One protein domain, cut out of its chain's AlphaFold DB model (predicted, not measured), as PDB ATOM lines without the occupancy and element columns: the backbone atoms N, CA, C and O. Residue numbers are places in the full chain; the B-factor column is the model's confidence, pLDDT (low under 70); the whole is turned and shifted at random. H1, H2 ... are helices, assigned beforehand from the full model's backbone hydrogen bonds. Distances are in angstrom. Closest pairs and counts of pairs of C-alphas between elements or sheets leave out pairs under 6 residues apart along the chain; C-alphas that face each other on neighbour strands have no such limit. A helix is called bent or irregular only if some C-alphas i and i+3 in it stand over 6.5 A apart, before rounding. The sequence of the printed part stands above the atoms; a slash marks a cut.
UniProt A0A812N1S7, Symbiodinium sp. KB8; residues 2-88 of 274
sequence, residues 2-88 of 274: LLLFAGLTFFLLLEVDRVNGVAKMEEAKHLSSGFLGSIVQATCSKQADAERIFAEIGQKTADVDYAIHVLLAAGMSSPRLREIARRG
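This is residues 2 to 88 of the 274 residues of a protein of Symbiodinium sp. KB8 (UniProt A0A812N1S7). One long straight helix, H1, sticks out with residues 2 to 23 as an arm from a smaller body, where the bent helix H2 makes an L and the short helix H3 packs crosswise on the second arm of that L. A looping link without a named element, residues 33 to 46, joins H1 to H2. The printed part has 87 residues with three named helices, H1, H2 and H3 in that order, and no named strand; its class is all helix. It is extended, with a radius of gyration of the C-alphas of 19.1 A, and elongated, spanning 61 by 32 by 18 A.

H1, residues 2 to 32, only just touches H2b, residues 59 to 74, with 3 pairs of C-alphas within 8 A, the closest being Ala 28 and Leu 72 at 6.5 A. H1 touches H2b with residues 28 to 32 alone, and H2b touches H1 with residue 72 alone. They run opposite ways at a steep tilt of 40 degrees. By its hydrogen bonds H2, residues 47 to 74, was assigned as one helix, but it is bent: C-alphas 56 and 59 are 8.9 A apart. Its arms H2a, residues 47 to 56, and H2b are about perpendicular, at 84 degrees. H2b is itself irregular, with C-alphas 59 and 62 at 7.8 A. H3, residues 79 to 86, touches residues 66 to 70 of H2b, about perpendicular at 86 degrees; the closest C-alphas, of Val 70 and Arg 82, are 6.4 A apart. H1 and H3 are apart, as are H2a and H3. Every O i to N i+4 pair is within hydrogen-bond range in H1, H2a and H3, and 11 of 12 are in H2b.

H1 begins at C-alpha 2 (262.619, 181.084, 227.707) and is 44.0 A long. H2a measures 14.4 A and H2b 24.5 A. H3 measures 10.6 A and ends at C-alpha 86 (256.014, 185.840, 182.864).

The C-alphas farthest apart, of Leu 2 and Ala 48, are 62.3 A apart. The link from H1 to H2 is long, that from H2 to H3 tight. The printed part has no cut, and no printed residue has a pLDDT under 70.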
ATOM      1  N   LEU A   2     262.344 181.047 229.154       76.25
ATOM      2  CA  LEU A   2     262.619 181.084 227.707       76.25
ATOM      3  C   LEU A   2     261.369 181.310 226.829       76.25
ATOM      4  O   LEU A   2     261.423 182.108 225.904       76.25
ATOM      5  N   LEU A   3     260.230 180.692 227.162       76.25
ATOM      6  CA  LEU A   3     258.962 180.915 226.443       76.25
ATOM      7  C   LEU A   3     258.425 182.347 226.587       76.25
ATOM      8  O   LEU A   3     257.944 182.915 225.616       76.25
ATOM      9  N   LEU A   4     258.549 182.950 227.775       83.62
ATOM     10  CA  LEU A   4     258.152 184.346 227.997       83.62
ATOM     11  C   LEU A   4     259.031 185.301 227.184       83.62
ATOM     12  O   LEU A   4     258.519 186.222 226.560       83.62
ATOM     13  N   PHE A   5     260.341 185.040 227.146       84.62
ATOM     14  CA  PHE A   5     261.265 185.794 226.304       84.62
ATOM     15  C   PHE A   5     260.923 185.633 224.816       84.62
ATOM     16  O   PHE A   5     260.814 186.627 224.113       84.62
ATOM     17  N   ALA A   6     260.660 184.404 224.356       83.31
ATOM     18  CA  ALA A   6     260.246 184.138 222.979       83.31
ATOM     19  C   ALA A   6     258.942 184.864 222.613       83.31
ATOM     20  O   ALA A   6     258.854 185.439 221.531       83.31
ATOM     21  N   GLY A   7     257.960 184.884 223.520       87.31
ATOM     22  CA  GLY A   7     256.716 185.633 223.352       87.31
ATOM     23  C   GLY A   7     256.952 187.141 223.260       87.31
ATOM     24  O   GLY A   7     256.453 187.780 222.341       87.31
ATOM     25  N   LEU A   8     257.767 187.711 224.152       90.75
ATOM     26  CA  LEU A   8     258.120 189.133 224.101       90.75
ATOM     27  C   LEU A   8     258.834 189.489 222.789       90.75
ATOM     28  O   LEU A   8     258.450 190.445 222.120       90.75
ATOM     29  N   THR A   9     259.838 188.703 222.388       90.06
ATOM     30  CA  THR A   9     260.545 188.904 221.116       90.06
ATOM     31  C   THR A   9     259.599 188.785 219.925       90.06
ATOM     32  O   THR A   9     259.706 189.573 218.992       90.06
ATOM     33  N   PHE A  10     258.644 187.853 219.962       92.12
ATOM     34  CA  PHE A  10     257.625 187.721 218.925       92.12
ATOM     35  C   PHE A  10     256.779 188.990 218.778       92.12
ATOM     36  O   PHE A  10     256.645 189.492 217.667       92.12
ATOM     37  N   PHE A  11     256.263 189.545 219.881       93.75
ATOM     38  CA  PHE A  11     255.475 190.782 219.839       93.75
ATOM     39  C   PHE A  11     256.284 191.974 219.320       93.75
ATOM     40  O   PHE A  11     255.784 192.735 218.495       93.75
ATOM     41  N   LEU A  12     257.545 192.106 219.744       94.94
ATOM     42  CA  LEU A  12     258.436 193.149 219.230       94.94
ATOM     43  C   LEU A  12     258.671 192.994 217.721       94.94
ATOM     44  O   LEU A  12     258.618 193.975 216.985       94.94
ATOM     45  N   LEU A  13     258.888 191.767 217.244       95.56
ATOM     46  CA  LEU A  13     259.083 191.505 215.819       95.56
ATOM     47  C   LEU A  13     257.813 191.711 214.995       95.56
ATOM     48  O   LEU A  13     257.912 192.176 213.865       95.56
ATOM     49  N   LEU A  14     256.631 191.414 215.542       94.69
ATOM     50  CA  LEU A  14     255.364 191.732 214.881       94.69
ATOM     51  C   LEU A  14     255.199 193.238 214.682       94.69
ATOM     52  O   LEU A  14     254.756 193.667 213.619       94.69
ATOM     53  N   GLU A  15     255.582 194.044 215.672       96.94
ATOM     54  CA  GLU A  15     255.542 195.500 215.536       96.94
ATOM     55  C   GLU A  15     256.555 195.994 214.495       96.94
ATOM     56  O   GLU A  15     256.228 196.843 213.667       96.94
ATOM     57  N   VAL A  16     257.754 195.401 214.456       95.75
ATOM     58  CA  VAL A  16     258.742 195.668 213.399       95.75
ATOM     59  C   VAL A  16     258.184 195.315 212.016       95.75
ATOM     60  O   VAL A  16     258.307 196.111 211.085       95.75
ATOM     61  N   ASP A  17     257.540 194.157 211.865       95.31
ATOM     62  CA  ASP A  17     256.904 193.746 210.609       95.31
ATOM     63  C   ASP A  17     255.770 194.708 210.214       95.31
ATOM     64  O   ASP A  17     255.658 195.077 209.040       95.31
ATOM     65  N   ARG A  18     254.974 195.182 211.184       95.31
ATOM     66  CA  ARG A  18     253.905 196.167 210.970       95.31
ATOM     67  C   ARG A  18     254.461 197.498 210.463       95.31
ATOM     68  O   ARG A  18     254.010 197.980 209.425       95.31
ATOM     69  N   VAL A  19     255.441 198.073 211.163       96.19
ATOM     70  CA  VAL A  19     256.062 199.362 210.807       96.19
ATOM     71  C   VAL A  19     256.742 199.278 209.443       96.19
ATOM     72  O   VAL A  19     256.489 200.114 208.574       96.19
ATOM     73  N   ASN A  20     257.528 198.225 209.203       93.19
ATOM     74  CA  ASN A  20     258.149 197.991 207.901       93.19
ATOM     75  C   ASN A  20     257.102 197.829 206.794       93.19
ATOM     76  O   ASN A  20     257.299 198.309 205.679       93.19
ATOM     77  N   GLY A  21     255.990 197.153 207.088       91.38
ATOM     78  CA  GLY A  21     254.878 196.982 206.162       91.38
ATOM     79  C   GLY A  21     254.271 198.311 205.712       91.38
ATOM     80  O   GLY A  21     254.004 198.462 204.520       91.38
ATOM     81  N   VAL A  22     254.099 199.265 206.634       93.25
ATOM     82  CA  VAL A  22     253.598 200.616 206.331       93.25
ATOM     83  C   VAL A  22     254.603 201.394 205.483       93.25
ATOM     84  O   VAL A  22     254.245 201.839 204.395       93.25
ATOM     85  N   ALA A  23     255.866 201.469 205.913       92.88
ATOM     86  CA  ALA A  23     256.911 202.207 205.197       92.88
ATOM     87  C   ALA A  23     257.078 201.726 203.744       92.88
ATOM     88  O   ALA A  23     257.156 202.518 202.810       92.88
ATOM     89  N   LYS A  24     257.040 200.407 203.527       89.06
ATOM     90  CA  LYS A  24     257.120 199.801 202.188       89.06
ATOM     91  C   LYS A  24     255.905 200.103 201.313       89.06
ATOM     92  O   LYS A  24     256.017 200.154 200.091       89.06
ATOM     93  N   MET A  25     254.730 200.273 201.918       89.06
ATOM     94  CA  MET A  25     253.517 200.638 201.188       89.06
ATOM     95  C   MET A  25     253.572 202.099 200.723       89.06
ATOM     96  O   MET A  25     253.153 202.400 199.607       89.06
ATOM     97  N   GLU A  26     254.133 202.987 201.547       91.94
ATOM     98  CA  GLU A  26     254.400 204.383 201.184       91.94
ATOM     99  C   GLU A  26     255.472 204.489 200.093       91.94
ATOM    100  O   GLU A  26     255.256 205.168 199.090       91.94
ATOM    101  N   GLU A  27     256.574 203.745 200.222       90.88
ATOM    102  CA  GLU A  27     257.624 203.660 199.200       90.88
ATOM    103  C   GLU A  27     257.055 203.194 197.851       90.88
ATOM    104  O   GLU A  27     257.287 203.831 196.825       90.88
ATOM    105  N   ALA A  28     256.233 202.138 197.842       88.88
ATOM    106  CA  ALA A  28     255.577 201.659 196.625       88.88
ATOM    107  C   ALA A  28     254.642 202.714 196.001       88.88
ATOM    108  O   ALA A  28     254.571 202.840 194.774       88.88
ATOM    109  N   LYS A  29     253.942 203.505 196.826       90.31
ATOM    110  CA  LYS A  29     253.096 204.612 196.357       90.31
ATOM    111  C   LYS A  29     253.930 205.738 195.740       90.31
ATOM    112  O   LYS A  29     253.552 206.272 194.704       90.31
ATOM    113  N   HIS A  30     255.066 206.082 196.341       91.81
ATOM    114  CA  HIS A  30     255.964 207.103 195.803       91.81
ATOM    115  C   HIS A  30     256.622 206.643 194.497       91.81
ATOM    116  O   HIS A  30     256.632 207.395 193.529       91.81
ATOM    117  N   LEU A  31     257.088 205.394 194.428       89.06
ATOM    118  CA  LEU A  31     257.708 204.829 193.222       89.06
ATOM    119  C   LEU A  31     256.736 204.705 192.043       89.06
ATOM    120  O   LEU A  31     257.156 204.799 190.894       89.06
ATOM    121  N   SER A  32     255.449 204.482 192.313       89.31
ATOM    122  CA  SER A  32     254.419 204.430 191.267       89.31
ATOM    123  C   SER A  32     253.901 205.813 190.863       89.31
ATOM    124  O   SER A  32     253.315 205.951 189.789       89.31
ATOM    125  N   SER A  33     254.120 206.847 191.681       91.56
ATOM    126  CA  SER A  33     253.662 208.199 191.364       91.56
ATOM    127  C   SER A  33     254.395 208.754 190.137       91.56
ATOM    128  O   SER A  33     255.621 208.797 190.092       91.56
ATOM    129  N   GLY A  34     253.634 209.143 189.111       86.00
ATOM    130  CA  GLY A  34     254.177 209.675 187.856       86.00
ATOM    131  C   GLY A  34     254.670 208.627 186.851       86.00
ATOM    132  O   GLY A  34     255.012 209.000 185.732       86.00
ATOM    133  N   PHE A  35     254.667 207.330 187.184       89.19
ATOM    134  CA  PHE A  35     254.964 206.285 186.203       89.19
ATOM    135  C   PHE A  35     253.717 205.956 185.376       89.19
ATOM    136  O   PHE A  35     252.745 205.402 185.884       89.19
ATOM    137  N   LEU A  36     253.757 206.288 184.086       87.69
ATOM    138  CA  LEU A  36     252.633 206.130 183.155       87.69
ATOM    139  C   LEU A  36     252.612 204.768 182.428       87.69
ATOM    140  O   LEU A  36     251.761 204.535 181.573       87.69
ATOM    141  N   GLY A  37     253.514 203.849 182.790       87.56
ATOM    142  CA  GLY A  37     253.556 202.480 182.263       87.56
ATOM    143  C   GLY A  37     254.707 202.195 181.299       87.56
ATOM    144  O   GLY A  37     255.007 201.024 181.074       87.56
ATOM    145  N   SER A  38     255.385 203.224 180.780       92.81
ATOM    146  CA  SER A  38     256.574 203.060 179.938       92.81
ATOM    147  C   SER A  38     257.634 204.127 180.207       92.81
ATOM    148  O   SER A  38     257.317 205.284 180.491       92.81
ATOM    149  N   ILE A  39     258.907 203.757 180.059       93.25
ATOM    150  CA  ILE A  39     260.038 204.682 180.127       93.25
ATOM    151  C   ILE A  39     260.019 205.730 179.016       93.25
ATOM    152  O   ILE A  39     260.610 206.785 179.197       93.25
ATOM    153  N   VAL A  40     259.326 205.493 177.895       91.94
ATOM    154  CA  VAL A  40     259.241 206.456 176.777       91.94
ATOM    155  C   VAL A  40     258.583 207.772 177.212       91.94
ATOM    156  O   VAL A  40     258.846 208.823 176.641       91.94
ATOM    157  N   GLN A  41     257.758 207.725 178.257       90.06
ATOM    158  CA  GLN A  41     257.075 208.887 178.824       90.06
ATOM    159  C   GLN A  41     257.886 209.569 179.940       90.06
ATOM    160  O   GLN A  41     257.407 210.524 180.550       90.06
ATOM    161  N   ALA A  42     259.094 209.081 180.242       89.56
ATOM    162  CA  ALA A  42     259.934 209.651 181.283       89.56
ATOM    163  C   ALA A  42     260.502 211.009 180.851       89.56
ATOM    164  O   ALA A  42     261.077 211.158 179.774       89.56
ATOM    165  N   THR A  43     260.387 212.003 181.730       89.88
ATOM    166  CA  THR A  43     260.971 213.332 181.525       89.88
ATOM    167  C   THR A  43     262.375 213.398 182.117       89.88
ATOM    168  O   THR A  43     262.587 212.963 183.250       89.88
ATOM    169  N   CYS A  44     263.320 214.003 181.399       91.56
ATOM    170  CA  CYS A  44     264.667 214.261 181.900       91.56
ATOM    171  C   CYS A  44     264.913 215.767 182.031       91.56
ATOM    172  O   CYS A  44     264.441 216.553 181.212       91.56
ATOM    173  N   SER A  45     265.686 216.179 183.037       94.81
ATOM    174  CA  SER A  45     266.107 217.577 183.186       94.81
ATOM    175  C   SER A  45     267.134 218.001 182.132       94.81
ATOM    176  O   SER A  45     267.258 219.190 181.842       94.81
ATOM    177  N   LYS A  46     267.870 217.044 181.551       96.19
ATOM    178  CA  LYS A  46     268.874 217.266 180.506       96.19
ATOM    179  C   LYS A  46     268.611 216.343 179.323       96.19
ATOM    180  O   LYS A  46     268.796 215.134 179.417       96.19
ATOM    181  N   GLN A  47     268.250 216.925 178.184       94.50
ATOM    182  CA  GLN A  47     267.903 216.153 176.988       94.50
ATOM    183  C   GLN A  47     269.050 215.250 176.498       94.50
ATOM    184  O   GLN A  47     268.816 214.103 176.128       94.50
ATOM    185  N   ALA A  48     270.297 215.720 176.588       95.94
ATOM    186  CA  ALA A  48     271.472 214.935 176.211       95.94
ATOM    187  C   ALA A  48     271.642 213.647 177.046       95.94
ATOM    188  O   ALA A  48     272.142 212.645 176.536       95.94
ATOM    189  N   ASP A  49     271.222 213.655 178.317       96.31
ATOM    190  CA  ASP A  49     271.271 212.460 179.166       96.31
ATOM    191  C   ASP A  49     270.166 211.477 178.765       96.31
ATOM    192  O   ASP A  49     270.419 210.276 178.689       96.31
ATOM    193  N   ALA A  50     268.973 211.981 178.426       93.38
ATOM    194  CA  ALA A  50     267.890 211.152 177.904       93.38
ATOM    195  C   ALA A  50     268.322 210.412 176.633       93.38
ATOM    196  O   ALA A  50     268.208 209.192 176.569       93.38
ATOM    197  N   GLU A  51     268.883 211.122 175.652       94.56
ATOM    198  CA  GLU A  51     269.345 210.526 174.392       94.56
ATOM    199  C   GLU A  51     270.396 209.436 174.617       94.56
ATOM    200  O   GLU A  51     270.299 208.360 174.030       94.56
ATOM    201  N   ARG A  52     271.364 209.670 175.513       96.06
ATOM    202  CA  ARG A  52     272.384 208.668 175.864       96.06
ATOM    203  C   ARG A  52     271.777 207.435 176.526       96.06
ATOM    204  O   ARG A  52     272.117 206.320 176.141       96.06
ATOM    205  N   ILE A  53     270.870 207.625 177.485       95.31
ATOM    206  CA  ILE A  53     270.195 206.526 178.189       95.31
ATOM    207  C   ILE A  53     269.340 205.713 177.211       95.31
ATOM    208  O   ILE A  53     269.431 204.486 177.186       95.31
ATOM    209  N   PHE A  54     268.538 206.369 176.368       95.31
ATOM    210  CA  PHE A  54     267.723 205.679 175.368       95.31
ATOM    211  C   PHE A  54     268.577 204.977 174.309       95.31
ATOM    212  O   PHE A  54     268.228 203.871 173.898       95.31
ATOM    213  N   ALA A  55     269.715 205.555 173.912       95.12
ATOM    214  CA  ALA A  55     270.664 204.900 173.015       95.12
ATOM    215  C   ALA A  55     271.285 203.639 173.645       95.12
ATOM    216  O   ALA A  55     271.409 202.621 172.965       95.12
ATOM    217  N   GLU A  56     271.631 203.672 174.937       96.38
ATOM    218  CA  GLU A  56     272.161 202.509 175.664       96.38
ATOM    219  C   GLU A  56     271.110 201.397 175.827       96.38
ATOM    220  O   GLU A  56     271.409 200.211 175.654       96.38
ATOM    221  N   ILE A  57     269.862 201.768 176.127       95.56
ATOM    222  CA  ILE A  57     268.741 200.824 176.215       95.56
ATOM    223  C   ILE A  57     268.464 200.197 174.842       95.56
ATOM    224  O   ILE A  57     268.248 198.981 174.741       95.56
ATOM    225  N   GLY A  58     268.480 201.010 173.785       94.06
ATOM    226  CA  GLY A  58     268.262 200.590 172.408       94.06
ATOM    227  C   GLY A  58     266.955 199.813 172.245       94.06
ATOM    228  O   GLY A  58     265.875 200.292 172.572       94.06
ATOM    229  N   GLN A  59     267.050 198.570 171.766       93.81
ATOM    230  CA  GLN A  59     265.890 197.704 171.507       93.81
ATOM    231  C   GLN A  59     265.316 197.023 172.765       93.81
ATOM    232  O   GLN A  59     264.381 196.230 172.669       93.81
ATOM    233  N   LYS A  60     265.864 197.295 173.958       95.38
ATOM    234  CA  LYS A  60     265.462 196.638 175.217       95.38
ATOM    235  C   LYS A  60     264.391 197.403 175.997       95.38
ATOM    236  O   LYS A  60     264.110 197.036 177.135       95.38
ATOM    237  N   THR A  61     263.770 198.428 175.412       94.19
ATOM    238  CA  THR A  61     262.735 199.260 176.058       94.19
ATOM    239  C   THR A  61     261.642 198.416 176.715       94.19
ATOM    240  O   THR A  61     261.364 198.587 177.898       94.19
ATOM    241  N   ALA A  62     261.106 197.420 176.002       93.31
ATOM    242  CA  ALA A  62     260.068 196.535 176.535       93.31
ATOM    243  C   ALA A  62     260.548 195.680 177.727       93.31
ATOM    244  O   ALA A  62     259.793 195.447 178.672       93.31
ATOM    245  N   ASP A  63     261.804 195.221 177.718       94.50
ATOM    246  CA  ASP A  63     262.378 194.460 178.833       94.50
ATOM    247  C   ASP A  63     262.624 195.345 180.066       94.50
ATOM    248  O   ASP A  63     262.489 194.866 181.198       94.50
ATOM    249  N   VAL A  64     262.978 196.619 179.856       95.25
ATOM    250  CA  VAL A  64     263.136 197.617 180.925       95.25
ATOM    251  C   VAL A  64     261.779 197.964 181.533       95.25
ATOM    252  O   VAL A  64     261.631 197.854 182.750       95.25
ATOM    253  N   ASP A  65     260.771 198.264 180.712       95.00
ATOM    254  CA  ASP A  65     259.391 198.505 181.159       95.00
ATOM    255  C   ASP A  65     258.858 197.321 181.967       95.00
ATOM    256  O   ASP A  65     258.320 197.483 183.066       95.00
ATOM    257  N   TYR A  66     259.100 196.102 181.483       95.38
ATOM    258  CA  TYR A  66     258.723 194.893 182.202       95.38
ATOM    259  C   TYR A  66     259.460 194.746 183.540       95.38
ATOM    260  O   TYR A  66     258.873 194.337 184.546       95.38
ATOM    261  N   ALA A  67     260.752 195.077 183.588       96.19
ATOM    262  CA  ALA A  67     261.523 195.034 184.823       96.19
ATOM    263  C   ALA A  67     261.039 196.064 185.855       96.19
ATOM    264  O   ALA A  67     261.030 195.732 187.045       96.19
ATOM    265  N   ILE A  68     260.619 197.254 185.411       95.25
ATOM    266  CA  ILE A  68     260.008 198.298 186.246       95.25
ATOM    267  C   ILE A  68     258.637 197.845 186.738       95.25
ATOM    268  O   ILE A  68     258.367 197.925 187.932       95.25
ATOM    269  N   HIS A  69     257.799 197.277 185.869       94.25
ATOM    270  CA  HIS A  69     256.517 196.704 186.276       94.25
ATOM    271  C   HIS A  69     256.697 195.647 187.381       94.25
ATOM    272  O   HIS A  69     256.018 195.683 188.407       94.25
ATOM    273  N   VAL A  70     257.664 194.734 187.223       95.69
ATOM    274  CA  VAL A  70     258.000 193.736 188.252       95.69
ATOM    275  C   VAL A  70     258.525 194.395 189.529       95.69
ATOM    276  O   VAL A  70     258.128 193.976 190.614       95.69
ATOM    277  N   LEU A  71     259.363 195.432 189.427       95.38
ATOM    278  CA  LEU A  71     259.844 196.201 190.580       95.38
ATOM    279  C   LEU A  71     258.682 196.815 191.367       95.38
ATOM    280  O   LEU A  71     258.619 196.629 192.579       95.38
ATOM    281  N   LEU A  72     257.759 197.496 190.685       93.38
ATOM    282  CA  LEU A  72     256.598 198.146 191.295       93.38
ATOM    283  C   LEU A  72     255.636 197.128 191.917       93.38
ATOM    284  O   LEU A  72     255.151 197.335 193.028       93.38
ATOM    285  N   ALA A  73     255.397 195.998 191.247       92.25
ATOM    286  CA  ALA A  73     254.519 194.951 191.758       92.25
ATOM    287  C   ALA A  73     255.135 194.209 192.957       92.25
ATOM    288  O   ALA A  73     254.492 194.048 193.997       92.25
ATOM    289  N   ALA A  74     256.379 193.740 192.838       94.25
ATOM    290  CA  ALA A  74     257.016 192.904 193.852       94.25
ATOM    291  C   ALA A  74     257.717 193.684 194.969       94.25
ATOM    292  O   ALA A  74     257.954 193.106 196.032       94.25
ATOM    293  N   GLY A  75     258.062 194.955 194.753       94.06
ATOM    294  CA  GLY A  75     258.990 195.717 195.596       94.06
ATOM    295  C   GLY A  75     260.465 195.370 195.350       94.06
ATOM    296  O   GLY A  75     261.338 195.774 196.113       94.06
ATOM    297  N   MET A  76     260.759 194.564 194.323       95.12
ATOM    298  CA  MET A  76     262.112 194.250 193.855       95.12
ATOM    299  C   MET A  76     262.067 193.651 192.443       95.12
ATOM    300  O   MET A  76     261.090 193.006 192.077       95.12
ATOM    301  N   SER A  77     263.147 193.787 191.671       95.69
ATOM    302  CA  SER A  77     263.270 193.151 190.353       95.69
ATOM    303  C   SER A  77     264.477 192.218 190.326       95.69
ATOM    304  O   SER A  77     265.615 192.651 190.487       95.69
ATOM    305  N   SER A  78     264.232 190.917 190.148       96.62
ATOM    306  CA  SER A  78     265.275 189.908 189.911       96.62
ATOM    307  C   SER A  78     264.967 189.130 188.628       96.62
ATOM    308  O   SER A  78     263.803 189.044 188.228       96.62
ATOM    309  N   PRO A  79     265.971 188.538 187.948       96.19
ATOM    310  CA  PRO A  79     265.719 187.678 186.791       96.19
ATOM    311  C   PRO A  79     264.717 186.550 187.086       96.19
ATOM    312  O   PRO A  79     263.859 186.273 186.254       96.19
ATOM    313  N   ARG A  80     264.767 185.958 188.290       95.81
ATOM    314  CA  ARG A  80     263.853 184.880 188.702       95.81
ATOM    315  C   ARG A  80     262.420 185.373 188.872       95.81
ATOM    316  O   ARG A  80     261.500 184.735 188.376       95.81
ATOM    317  N   LEU A  81     262.228 186.519 189.528       96.12
ATOM    318  CA  LEU A  81     260.897 187.108 189.699       96.12
ATOM    319  C   LEU A  81     260.288 187.532 188.363       96.12
ATOM    320  O   LEU A  81     259.103 187.305 188.146       96.12
ATOM    321  N   ARG A  82     261.100 188.071 187.445       96.31
ATOM    322  CA  ARG A  82     260.667 188.367 186.072       96.31
ATOM    323  C   ARG A  82     260.233 187.100 185.335       96.31
ATOM    324  O   ARG A  82     259.186 187.098 184.704       96.31
ATOM    325  N   GLU A  83     260.991 186.012 185.443       95.69
ATOM    326  CA  GLU A  83     260.622 184.722 184.846       95.69
ATOM    327  C   GLU A  83     259.306 184.173 185.428       95.69
ATOM    328  O   GLU A  83     258.448 183.704 184.686       95.69
ATOM    329  N   ILE A  84     259.122 184.263 186.744       95.12
ATOM    330  CA  ILE A  84     257.923 183.774 187.439       95.12
ATOM    331  C   ILE A  84     256.692 184.621 187.105       95.12
ATOM    332  O   ILE A  84     255.628 184.070 186.830       95.12
ATOM    333  N   ALA A  85     256.845 185.942 187.041       95.00
ATOM    334  CA  ALA A  85     255.783 186.840 186.609       95.00
ATOM    335  C   ALA A  85     255.377 186.585 185.147       95.00
ATOM    336  O   ALA A  85     254.189 186.616 184.833       95.00
ATOM    337  N   ARG A  86     256.323 186.241 184.255       94.69
ATOM    338  CA  ARG A  86     256.014 185.840 182.864       94.69
ATOM    339  C   ARG A  86     255.160 184.572 182.798       94.69
ATOM    340  O   ARG A  86     254.424 184.387 181.837       94.69
ATOM    341  N   ARG A  87     255.216 183.716 183.825       93.12
ATOM    342  CA  ARG A  87     254.362 182.521 183.962       93.12
ATOM    343  C   ARG A  87     252.977 182.829 184.549       93.12
ATOM    344  O   ARG A  87     252.214 181.900 184.798       93.12
ATOM    345  N   GLY A  88     252.648 184.102 184.779       92.62
ATOM    346  CA  GLY A  88     251.348 184.538 185.296       92.62
ATOM    347  C   GLY A  88     251.163 184.355 186.803       92.62
ATOM    348  O   GLY A  88     250.037 184.445 187.284       92.62
TER     349      GLY A  88